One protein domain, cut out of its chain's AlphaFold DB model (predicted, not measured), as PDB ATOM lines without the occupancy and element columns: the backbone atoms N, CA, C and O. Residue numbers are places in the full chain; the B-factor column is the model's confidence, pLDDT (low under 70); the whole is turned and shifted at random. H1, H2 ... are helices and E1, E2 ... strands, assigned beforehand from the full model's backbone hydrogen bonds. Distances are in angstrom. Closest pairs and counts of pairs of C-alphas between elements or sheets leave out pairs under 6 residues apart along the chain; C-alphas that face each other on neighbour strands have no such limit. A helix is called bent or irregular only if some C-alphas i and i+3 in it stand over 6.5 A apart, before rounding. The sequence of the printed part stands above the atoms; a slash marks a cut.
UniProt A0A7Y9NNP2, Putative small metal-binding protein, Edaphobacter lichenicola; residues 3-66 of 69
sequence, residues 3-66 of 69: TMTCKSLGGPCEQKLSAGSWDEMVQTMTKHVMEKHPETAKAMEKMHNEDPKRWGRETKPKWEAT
ATOM      1  N   THR A   3     134.378   1.711   7.525       94.12
ATOM      2  CA  THR A   3     135.709   1.321   7.994       94.12
ATOM      3  C   THR A   3     135.649   0.989   9.475       94.12
ATOM      4  O   THR A   3     135.220   1.805  10.286       94.12
ATOM      5  N   MET A   4     136.105  -0.205   9.837       93.62
ATOM      6  CA  MET A   4     136.243  -0.654  11.222       93.62
ATOM      7  C   MET A   4     137.652  -1.193  11.453       93.62
ATOM      8  O   MET A   4     138.428  -1.354  10.514       93.62
ATOM      9  N   THR A   5     138.015  -1.469  12.702       93.56
ATOM     10  CA  THR A   5     139.271  -2.172  12.994       93.56
ATOM     11  C   THR A   5     139.010  -3.650  13.240       93.56
ATOM     12  O   THR A   5     137.932  -4.024  13.711       93.56
ATOM     13  N   CYS A   6     140.014  -4.484  12.974       92.06
ATOM     14  CA  CYS A   6     139.981  -5.902  13.310       92.06
ATOM     15  C   CYS A   6     139.582  -6.109  14.792       92.06
ATOM     16  O   CYS A   6     138.669  -6.876  15.090       92.06
ATOM     17  N   LYS A   7     140.121  -5.296  15.704       91.81
ATOM     18  CA  LYS A   7     139.783  -5.250  17.135       91.81
ATOM     19  C   LYS A   7     138.330  -4.876  17.421       91.81
ATOM     20  O   LYS A   7     137.684  -5.527  18.238       91.81
ATOM     21  N   SER A   8     137.774  -3.881  16.731       90.31
ATOM     22  CA  SER A   8     136.353  -3.509  16.876       90.31
ATOM     23  C   SER A   8     135.402  -4.643  16.477       90.31
ATOM     24  O   SER A   8     134.282  -4.732  16.984       90.31
ATOM     25  N   LEU A   9     135.863  -5.515  15.585       89.06
ATOM     26  CA  LEU A   9     135.151  -6.682  15.080       89.06
ATOM     27  C   LEU A   9     135.519  -7.982  15.834       89.06
ATOM     28  O   LEU A   9     135.118  -9.067  15.418       89.06
ATOM     29  N   GLY A  10     136.244  -7.887  16.956       86.44
ATOM     30  CA  GLY A  10     136.564  -9.019  17.837       86.44
ATOM     31  C   GLY A  10     137.866  -9.760  17.519       86.44
ATOM     32  O   GLY A  10     138.127 -10.802  18.113       86.44
ATOM     33  N   GLY A  11     138.680  -9.248  16.598       88.31
ATOM     34  CA  GLY A  11     140.013  -9.773  16.316       88.31
ATOM     35  C   GLY A  11     141.113  -9.181  17.217       88.31
ATOM     36  O   GLY A  11     140.853  -8.302  18.041       88.31
ATOM     37  N   PRO A  12     142.364  -9.650  17.079       91.56
ATOM     38  CA  PRO A  12     143.445  -9.313  18.009       91.56
ATOM     39  C   PRO A  12     144.220  -8.028  17.667       91.56
ATOM     40  O   PRO A  12     145.060  -7.612  18.461       91.56
ATOM     41  N   CYS A  13     143.997  -7.400  16.505       93.56
ATOM     42  CA  CYS A  13     144.836  -6.294  16.023       93.56
ATOM     43  C   CYS A  13     144.039  -5.059  15.578       93.56
ATOM     44  O   CYS A  13     142.830  -5.106  15.385       93.56
ATOM     45  N   GLU A  14     144.716  -3.929  15.378       94.06
ATOM     46  CA  GLU A  14     144.079  -2.644  15.038       94.06
ATOM     47  C   GLU A  14     144.076  -2.344  13.531       94.06
ATOM     48  O   GLU A  14     143.847  -1.206  13.120       94.06
ATOM     49  N   GLN A  15     144.302  -3.361  12.687       94.19
ATOM     50  CA  GLN A  15     144.259  -3.189  11.236       94.19
ATOM     51  C   GLN A  15     142.887  -2.653  10.810       94.19
ATOM     52  O   GLN A  15     141.851  -3.214  11.174       94.19
ATOM     53  N   LYS A  16     142.888  -1.568  10.031       93.56
ATOM     54  CA  LYS A  16     141.675  -0.982   9.459       93.56
ATOM     55  C   LYS A  16     141.189  -1.856   8.305       93.56
ATOM     56  O   LYS A  16     141.949  -2.141   7.384       93.56
ATOM     57  N   LEU A  17     139.938  -2.279   8.382       93.19
ATOM     58  CA  LEU A  17     139.233  -3.053   7.375       93.19
ATOM     59  C   LEU A  17     138.080  -2.192   6.867       93.19
ATOM     60  O   LEU A  17     137.280  -1.686   7.658       93.19
ATOM     61  N   SER A  18     138.005  -2.032   5.554       92.88
ATOM     62  CA  SER A  18     136.966  -1.247   4.894       92.88
ATOM     63  C   SER A  18     136.190  -2.148   3.950       92.88
ATOM     64  O   SER A  18     136.793  -2.975   3.273       92.88
ATOM     65  N   ALA A  19     134.870  -1.994   3.921       93.56
ATOM     66  CA  ALA A  19     134.012  -2.736   3.006       93.56
ATOM     67  C   ALA A  19     132.751  -1.941   2.641       93.56
ATOM     68  O   ALA A  19     132.281  -1.086   3.405       93.56
ATOM     69  N   GLY A  20     132.195  -2.229   1.467       92.44
ATOM     70  CA  GLY A  20     130.947  -1.646   0.975       92.44
ATOM     71  C   GLY A  20     129.690  -2.294   1.555       92.44
ATOM     72  O   GLY A  20     128.636  -1.667   1.597       92.44
ATOM     73  N   SER A  21     129.786  -3.532   2.041       93.19
ATOM     74  CA  SER A  21     128.650  -4.290   2.565       93.19
ATOM     75  C   SER A  21     129.049  -5.168   3.750       93.19
ATOM     76  O   SER A  21     130.229  -5.391   4.014       93.19
ATOM     77  N   TRP A  22     128.051  -5.669   4.483       92.06
ATOM     78  CA  TRP A  22     128.291  -6.596   5.589       92.06
ATOM     79  C   TRP A  22     128.982  -7.884   5.122       92.06
ATOM     80  O   TRP A  22     129.936  -8.318   5.758       92.06
ATOM     81  N   ASP A  23     128.536  -8.462   4.004       92.00
ATOM     82  CA  ASP A  23     129.130  -9.685   3.449       92.00
ATOM     83  C   ASP A  23     130.605  -9.474   3.089       92.00
ATOM     84  O   ASP A  23     131.476 -10.232   3.511       92.00
ATOM     85  N   GLU A  24     130.902  -8.359   2.422       93.81
ATOM     86  CA  GLU A  24     132.264  -7.982   2.054       93.81
ATOM     87  C   GLU A  24     133.143  -7.717   3.293       93.81
ATOM     88  O   GLU A  24     134.324  -8.071   3.301       93.81
ATOM     89  N   MET A  25     132.574  -7.187   4.385       92.94
ATOM     90  CA  MET A  25     133.278  -7.054   5.667       92.94
ATOM     91  C   MET A  25     133.577  -8.416   6.302       92.94
ATOM     92  O   MET A  25     134.686  -8.628   6.796       92.94
ATOM     93  N   VAL A  26     132.631  -9.360   6.264       91.25
ATOM     94  CA  VAL A  26     132.855 -10.731   6.753       91.25
ATOM     95  C   VAL A  26     133.986 -11.387   5.969       91.25
ATOM     96  O   VAL A  26     134.923 -11.907   6.570       91.25
ATOM     97  N   GLN A  27     133.948 -11.314   4.638       92.19
ATOM     98  CA  GLN A  27     135.000 -11.864   3.781       92.19
ATOM     99  C   GLN A  27     136.360 -11.215   4.065       92.19
ATOM    100  O   GLN A  27     137.359 -11.919   4.224       92.19
ATOM    101  N   THR A  28     136.394  -9.885   4.186       93.75
ATOM    102  CA  THR A  28     137.608  -9.113   4.484       93.75
ATOM    103  C   THR A  28     138.205  -9.506   5.833       93.75
ATOM    104  O   THR A  28     139.409  -9.751   5.926       93.75
ATOM    105  N   MET A  29     137.373  -9.617   6.871       90.69
ATOM    106  CA  MET A  29     137.796 -10.066   8.193       90.69
ATOM    107  C   MET A  29     138.316 -11.501   8.155       90.69
ATOM    108  O   MET A  29     139.434 -11.747   8.601       90.69
ATOM    109  N   THR A  30     137.539 -12.437   7.609       90.44
ATOM    110  CA  THR A  30     137.901 -13.858   7.544       90.44
ATOM    111  C   THR A  30     139.224 -14.046   6.809       90.44
ATOM    112  O   THR A  30     140.125 -14.709   7.319       90.44
ATOM    113  N   LYS A  31     139.400 -13.396   5.656       92.19
ATOM    114  CA  LYS A  31     140.667 -13.414   4.917       92.19
ATOM    115  C   LYS A  31     141.818 -12.848   5.753       92.19
ATOM    116  O   LYS A  31     142.858 -13.490   5.879       92.19
ATOM    117  N   HIS A  32     141.613 -11.694   6.387       93.38
ATOM    118  CA  HIS A  32     142.622 -11.071   7.239       93.38
ATOM    119  C   HIS A  32     143.067 -11.976   8.398       93.38
ATOM    120  O   HIS A  32     144.270 -12.145   8.602       93.38
ATOM    121  N   VAL A  33     142.134 -12.577   9.146       91.00
ATOM    122  CA  VAL A  33     142.489 -13.456  10.272       91.00
ATOM    123  C   VAL A  33     143.136 -14.750   9.797       91.00
ATOM    124  O   VAL A  33     144.103 -15.178  10.412       91.00
ATOM    125  N   MET A  34     142.689 -15.339   8.685       89.88
ATOM    126  CA  MET A  34     143.322 -16.542   8.130       89.88
ATOM    127  C   MET A  34     144.777 -16.289   7.721       89.88
ATOM    128  O   MET A  34     145.634 -17.133   7.971       89.88
ATOM    129  N   GLU A  35     145.077 -15.125   7.140       93.12
ATOM    130  CA  GLU A  35     146.430 -14.790   6.676       93.12
ATOM    131  C   GLU A  35     147.354 -14.263   7.784       93.12
ATOM    132  O   GLU A  35     148.557 -14.524   7.761       93.12
ATOM    133  N   LYS A  36     146.833 -13.477   8.734       92.62
ATOM    134  CA  LYS A  36     147.646 -12.762   9.740       92.62
ATOM    135  C   LYS A  36     147.559 -13.352  11.144       92.62
ATOM    136  O   LYS A  36     148.461 -13.126  11.949       92.62
ATOM    137  N   HIS A  37     146.496 -14.092  11.447       91.88
ATOM    138  CA  HIS A  37     146.175 -14.582  12.788       91.88
ATOM    139  C   HIS A  37     145.674 -16.038  12.746       91.88
ATOM    140  O   HIS A  37     144.512 -16.297  13.070       91.88
ATOM    141  N   PRO A  38     146.530 -17.014  12.385       88.94
ATOM    142  CA  PRO A  38     146.118 -18.409  12.215       88.94
ATOM    143  C   PRO A  38     145.501 -19.022  13.483       88.94
ATOM    144  O   PRO A  38     144.619 -19.874  13.396       88.94
ATOM    145  N   GLU A  39     145.912 -18.572  14.670       88.50
ATOM    146  CA  GLU A  39     145.309 -18.996  15.940       88.50
ATOM    147  C   GLU A  39     143.878 -18.465  16.110       88.50
ATOM    148  O   GLU A  39     142.970 -19.212  16.475       88.50
ATOM    149  N   THR A  40     143.647 -17.191  15.774       88.00
ATOM    150  CA  THR A  40     142.304 -16.595  15.765       88.00
ATOM    151  C   THR A  40     141.428 -17.234  14.696       88.00
ATOM    152  O   THR A  40     140.262 -17.499  14.964       88.00
ATOM    153  N   ALA A  41     141.976 -17.546  13.520       88.44
ATOM    154  CA  ALA A  41     141.249 -18.241  12.464       88.44
ATOM    155  C   ALA A  41     140.743 -19.613  12.931       88.44
ATOM    156  O   ALA A  41     139.568 -19.916  12.746       88.44
ATOM    157  N   LYS A  42     141.575 -20.398  13.630       89.19
ATOM    158  CA  LYS A  42     141.150 -21.671  14.244       89.19
ATOM    159  C   LYS A  42     140.056 -21.480  15.296       89.19
ATOM    160  O   LYS A  42     139.103 -22.253  15.345       89.19
ATOM    161  N   ALA A  43     140.169 -20.452  16.138       87.12
ATOM    162  CA  ALA A  43     139.139 -20.141  17.129       87.12
ATOM    163  C   ALA A  43     137.812 -19.725  16.468       87.12
ATOM    164  O   ALA A  43     136.747 -20.179  16.889       87.12
ATOM    165  N   MET A  44     137.875 -18.914  15.409       84.06
ATOM    166  CA  MET A  44     136.709 -18.510  14.622       84.06
ATOM    167  C   MET A  44     136.087 -19.690  13.876       84.06
ATOM    168  O   MET A  44     134.867 -19.798  13.863       84.06
ATOM    169  N   GLU A  45     136.886 -20.597  13.315       87.75
ATOM    170  CA  GLU A  45     136.401 -21.824  12.674       87.75
ATOM    171  C   GLU A  45     135.654 -22.712  13.673       87.75
ATOM    172  O   GLU A  45     134.547 -23.172  13.386       87.75
ATOM    173  N   LYS A  46     136.209 -22.910  14.874       88.31
ATOM    174  CA  LYS A  46     135.533 -23.663  15.936       88.31
ATOM    175  C   LYS A  46     134.210 -23.000  16.330       88.31
ATOM    176  O   LYS A  46     133.173 -23.655  16.327       88.31
ATOM    177  N   MET A  47     134.233 -21.692  16.584       85.94
ATOM    178  CA  MET A  47     133.036 -20.911  16.907       85.94
ATOM    179  C   MET A  47     131.993 -20.967  15.781       85.94
ATOM    180  O   MET A  47     130.803 -21.019  16.069       85.94
ATOM    181  N   HIS A  48     132.424 -20.989  14.516       86.81
ATOM    182  CA  HIS A  48     131.548 -21.090  13.350       86.81
ATOM    183  C   HIS A  48     130.910 -22.477  13.212       86.81
ATOM    184  O   HIS A  48     129.746 -22.570  12.834       86.81
ATOM    185  N   ASN A  49     131.641 -23.545  13.540       89.31
ATOM    186  CA  ASN A  49     131.083 -24.897  13.591       89.31
ATOM    187  C   ASN A  49     130.033 -25.043  14.705       89.31
ATOM    188  O   ASN A  49     129.051 -25.755  14.521       89.31
ATOM    189  N   GLU A  50     130.224 -24.369  15.843       91.62
ATOM    190  CA  GLU A  50     129.270 -24.384  16.960       91.62
ATOM    191  C   GLU A  50     128.038 -23.499  16.696       91.62
ATOM    192  O   GLU A  50     126.904 -23.952  16.847       91.62
ATOM    193  N   ASP A  51     128.239 -22.241  16.294       89.75
ATOM    194  CA  ASP A  51     127.172 -21.347  15.835       89.75
ATOM    195  C   ASP A  51     127.705 -20.368  14.771       89.75
ATOM    196  O   ASP A  51     128.292 -19.328  15.103       89.75
ATOM    197  N   PRO A  52     127.446 -20.627  13.476       85.81
ATOM    198  CA  PRO A  52     127.993 -19.826  12.382       85.81
ATOM    199  C   PRO A  52     127.486 -18.383  12.394       85.81
ATOM    200  O   PRO A  52     128.095 -17.499  11.789       85.81
ATOM    201  N   LYS A  53     126.371 -18.124  13.085       88.31
ATOM    202  CA  LYS A  53     125.737 -16.807  13.167       88.31
ATOM    203  C   LYS A  53     126.158 -16.019  14.404       88.31
ATOM    204  O   LYS A  53     125.844 -14.829  14.458       88.31
ATOM    205  N   ARG A  54     126.864 -16.623  15.367       89.75
ATOM    206  CA  ARG A  54     127.190 -15.989  16.652       89.75
ATOM    207  C   ARG A  54     127.978 -14.707  16.470       89.75
ATOM    208  O   ARG A  54     127.527 -13.649  16.895       89.75
ATOM    209  N   TRP A  55     129.109 -14.801  15.771       90.06
ATOM    210  CA  TRP A  55     129.964 -13.648  15.511       90.06
ATOM    211  C   TRP A  55     129.166 -12.537  14.827       90.06
ATOM    212  O   TRP A  55     129.124 -11.420  15.330       90.06
ATOM    213  N   GLY A  56     128.427 -12.874  13.765       90.62
ATOM    214  CA  GLY A  56     127.594 -11.913  13.048       90.62
ATOM    215  C   GLY A  56     126.510 -11.263  13.911       90.62
ATOM    216  O   GLY A  56     126.261 -10.077  13.752       90.62
ATOM    217  N   ARG A  57     125.896 -11.965  14.870       90.75
ATOM    218  CA  ARG A  57     124.929 -11.353  15.804       90.75
ATOM    219  C   ARG A  57     125.564 -10.292  16.703       90.75
ATOM    220  O   ARG A  57     124.899  -9.318  17.036       90.75
ATOM    221  N   GLU A  58     126.827 -10.461  17.078       89.50
ATOM    222  CA  GLU A  58     127.543  -9.538  17.968       89.50
ATOM    223  C   GLU A  58     128.191  -8.367  17.214       89.50
ATOM    224  O   GLU A  58     128.297  -7.257  17.744       89.50
ATOM    225  N   THR A  59     128.637  -8.597  15.977       91.38
ATOM    226  CA  THR A  59     129.411  -7.622  15.193       91.38
ATOM    227  C   THR A  59     128.598  -6.899  14.128       91.38
ATOM    228  O   THR A  59     128.840  -5.710  13.915       91.38
ATOM    229  N   LYS A  60     127.584  -7.531  13.523       92.06
ATOM    230  CA  LYS A  60     126.691  -6.878  12.554       92.06
ATOM    231  C   LYS A  60     126.036  -5.602  13.099       92.06
ATOM    232  O   LYS A  60     126.144  -4.589  12.417       92.06
ATOM    233  N   PRO A  61     125.437  -5.561  14.309       93.00
ATOM    234  CA  PRO A  61     124.852  -4.317  14.814       93.00
ATOM    235  C   PRO A  61     125.897  -3.204  14.998       93.00
ATOM    236  O   PRO A  61     125.598  -2.037  14.764       93.00
ATOM    237  N   LYS A  62     127.145  -3.550  15.349       91.50
ATOM    238  CA  LYS A  62     128.251  -2.581  15.452       91.50
ATOM    239  C   LYS A  62     128.642  -2.031  14.079       91.50
ATOM    240  O   LYS A  62     128.877  -0.834  13.941       91.50
ATOM    241  N   TRP A  63     128.677  -2.888  13.060       91.25
ATOM    242  CA  TRP A  63     128.884  -2.483  11.671       91.25
ATOM    243  C   TRP A  63     127.754  -1.591  11.153       91.25
ATOM    244  O   TRP A  63     128.001  -0.561  10.530       91.25
ATOM    245  N   GLU A  64     126.501  -1.946  11.432       91.69
ATOM    246  CA  GLU A  64     125.337  -1.150  11.037       91.69
ATOM    247  C   GLU A  64     125.340   0.225  11.713       91.69
ATOM    248  O   GLU A  64     125.109   1.223  11.032       91.69
ATOM    249  N   ALA A  65     125.732   0.300  12.988       92.50
ATOM    250  CA  ALA A  65     125.899   1.553  13.725       92.50
ATOM    251  C   ALA A  65     127.140   2.369  13.316       92.50
ATOM    252  O   ALA A  65     127.225   3.553  13.639       92.50
ATOM    253  N   THR A  66     128.112   1.765  12.624       90.56
ATOM    254  CA  THR A  66     129.306   2.487  12.167       90.56
ATOM    255  C   THR A  66     128.917   3.440  11.033       90.56
ATOM    256  O   THR A  66     128.309   2.984  10.055       90.56
TER     257      THR A  66
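AT A GLANCE: This is residues 3 to 66 of the 69 residues of the protein "Putative small metal-binding protein" of Edaphobacter lichenicola (UniProt A0A7Y9NNP2). Three helices, H1, H2 and H3, make the sides of a rough triangle, loosely closed where the first residues of H1 come near H3, and a small two-stranded hairpin, E1 and E2, lies beside H1 along its residues 24 to 32. E2 is the strand nearer to H1, and the loop of residues 6 to 15 joins the two strands. The printed part has 64 residues, with two named strands and three named helices in the order E1, E2, H1, H2, H3; the sheet, E1 - E2, is antiparallel and the class is mostly helix. The whole is compact, with a radius of gyration of the C-alphas of 10.9 A, and rounded, spanning 27 by 23 by 16 A.

HOW THE PARTS SIT: E1, residues 3 to 5, and E2, residues 16 to 19, form an antiparallel hairpin, with 142 degrees between their directions. N 4 and O 17 are 2.9 A apart and N 17 and O 4 are 2.8 A apart, both within hydrogen-bond range. The closest C-alphas of E2 and H1, residues 22 to 36, are those of Ala 19 and Met 25, 5.1 A apart. H1, with its residues 30 to 34 alone, touches H2, residues 38 to 50, which touches H1 with its residues 40 to 41 alone; their closest C-alphas, of Met 34 and Ala 41, are 5.1 A apart. H1 and H2 run opposite ways at a steep tilt of 46 degrees. H2 and H3, residues 54 to 65, only just touch, and only at the corner by their link, with 3 pairs of C-alphas within 8 A. Their closest C-alphas are those of His 48 and Arg 54, 7.5 A apart, and their lines are about perpendicular at 74 degrees. H1 and H3 are close but not clearly touching; the closest C-alphas are those of Trp 22 and Lys 60, 7.2 A apart. E1 and H2 are apart, as are E2 and H3. Every O i to N i+4 pair is within hydrogen-bond range in H1 and H2, and 6 of 8 are in H3.

IN THESE COORDINATES: E1 begins at C-alpha 3, at (135.709, 1.321, 7.994). H1 measures 20.7 A from C-alpha 22, at (128.291, -6.596, 5.589), to C-alpha 36. H2 measures 18.5 A and H3 17.8 A, ending at C-alpha 65, at (125.899, 1.553, 13.725). E2 measures 10.2 A and E1 7.1 A. H3 is only just irregular: C-alphas 58 and 61 are 6.7 A apart.

THE WHOLE: The two C-alphas farthest apart, those of Pro 38 and Ala 65, are 28.5 A apart. The printed part has no cut. The link from E1 to E2 is short; those from E2 to H1, H1 to H2 and H2 to H3 are tight. The mean pLDDT of the printed part is 90.9, and no printed residue is under 70.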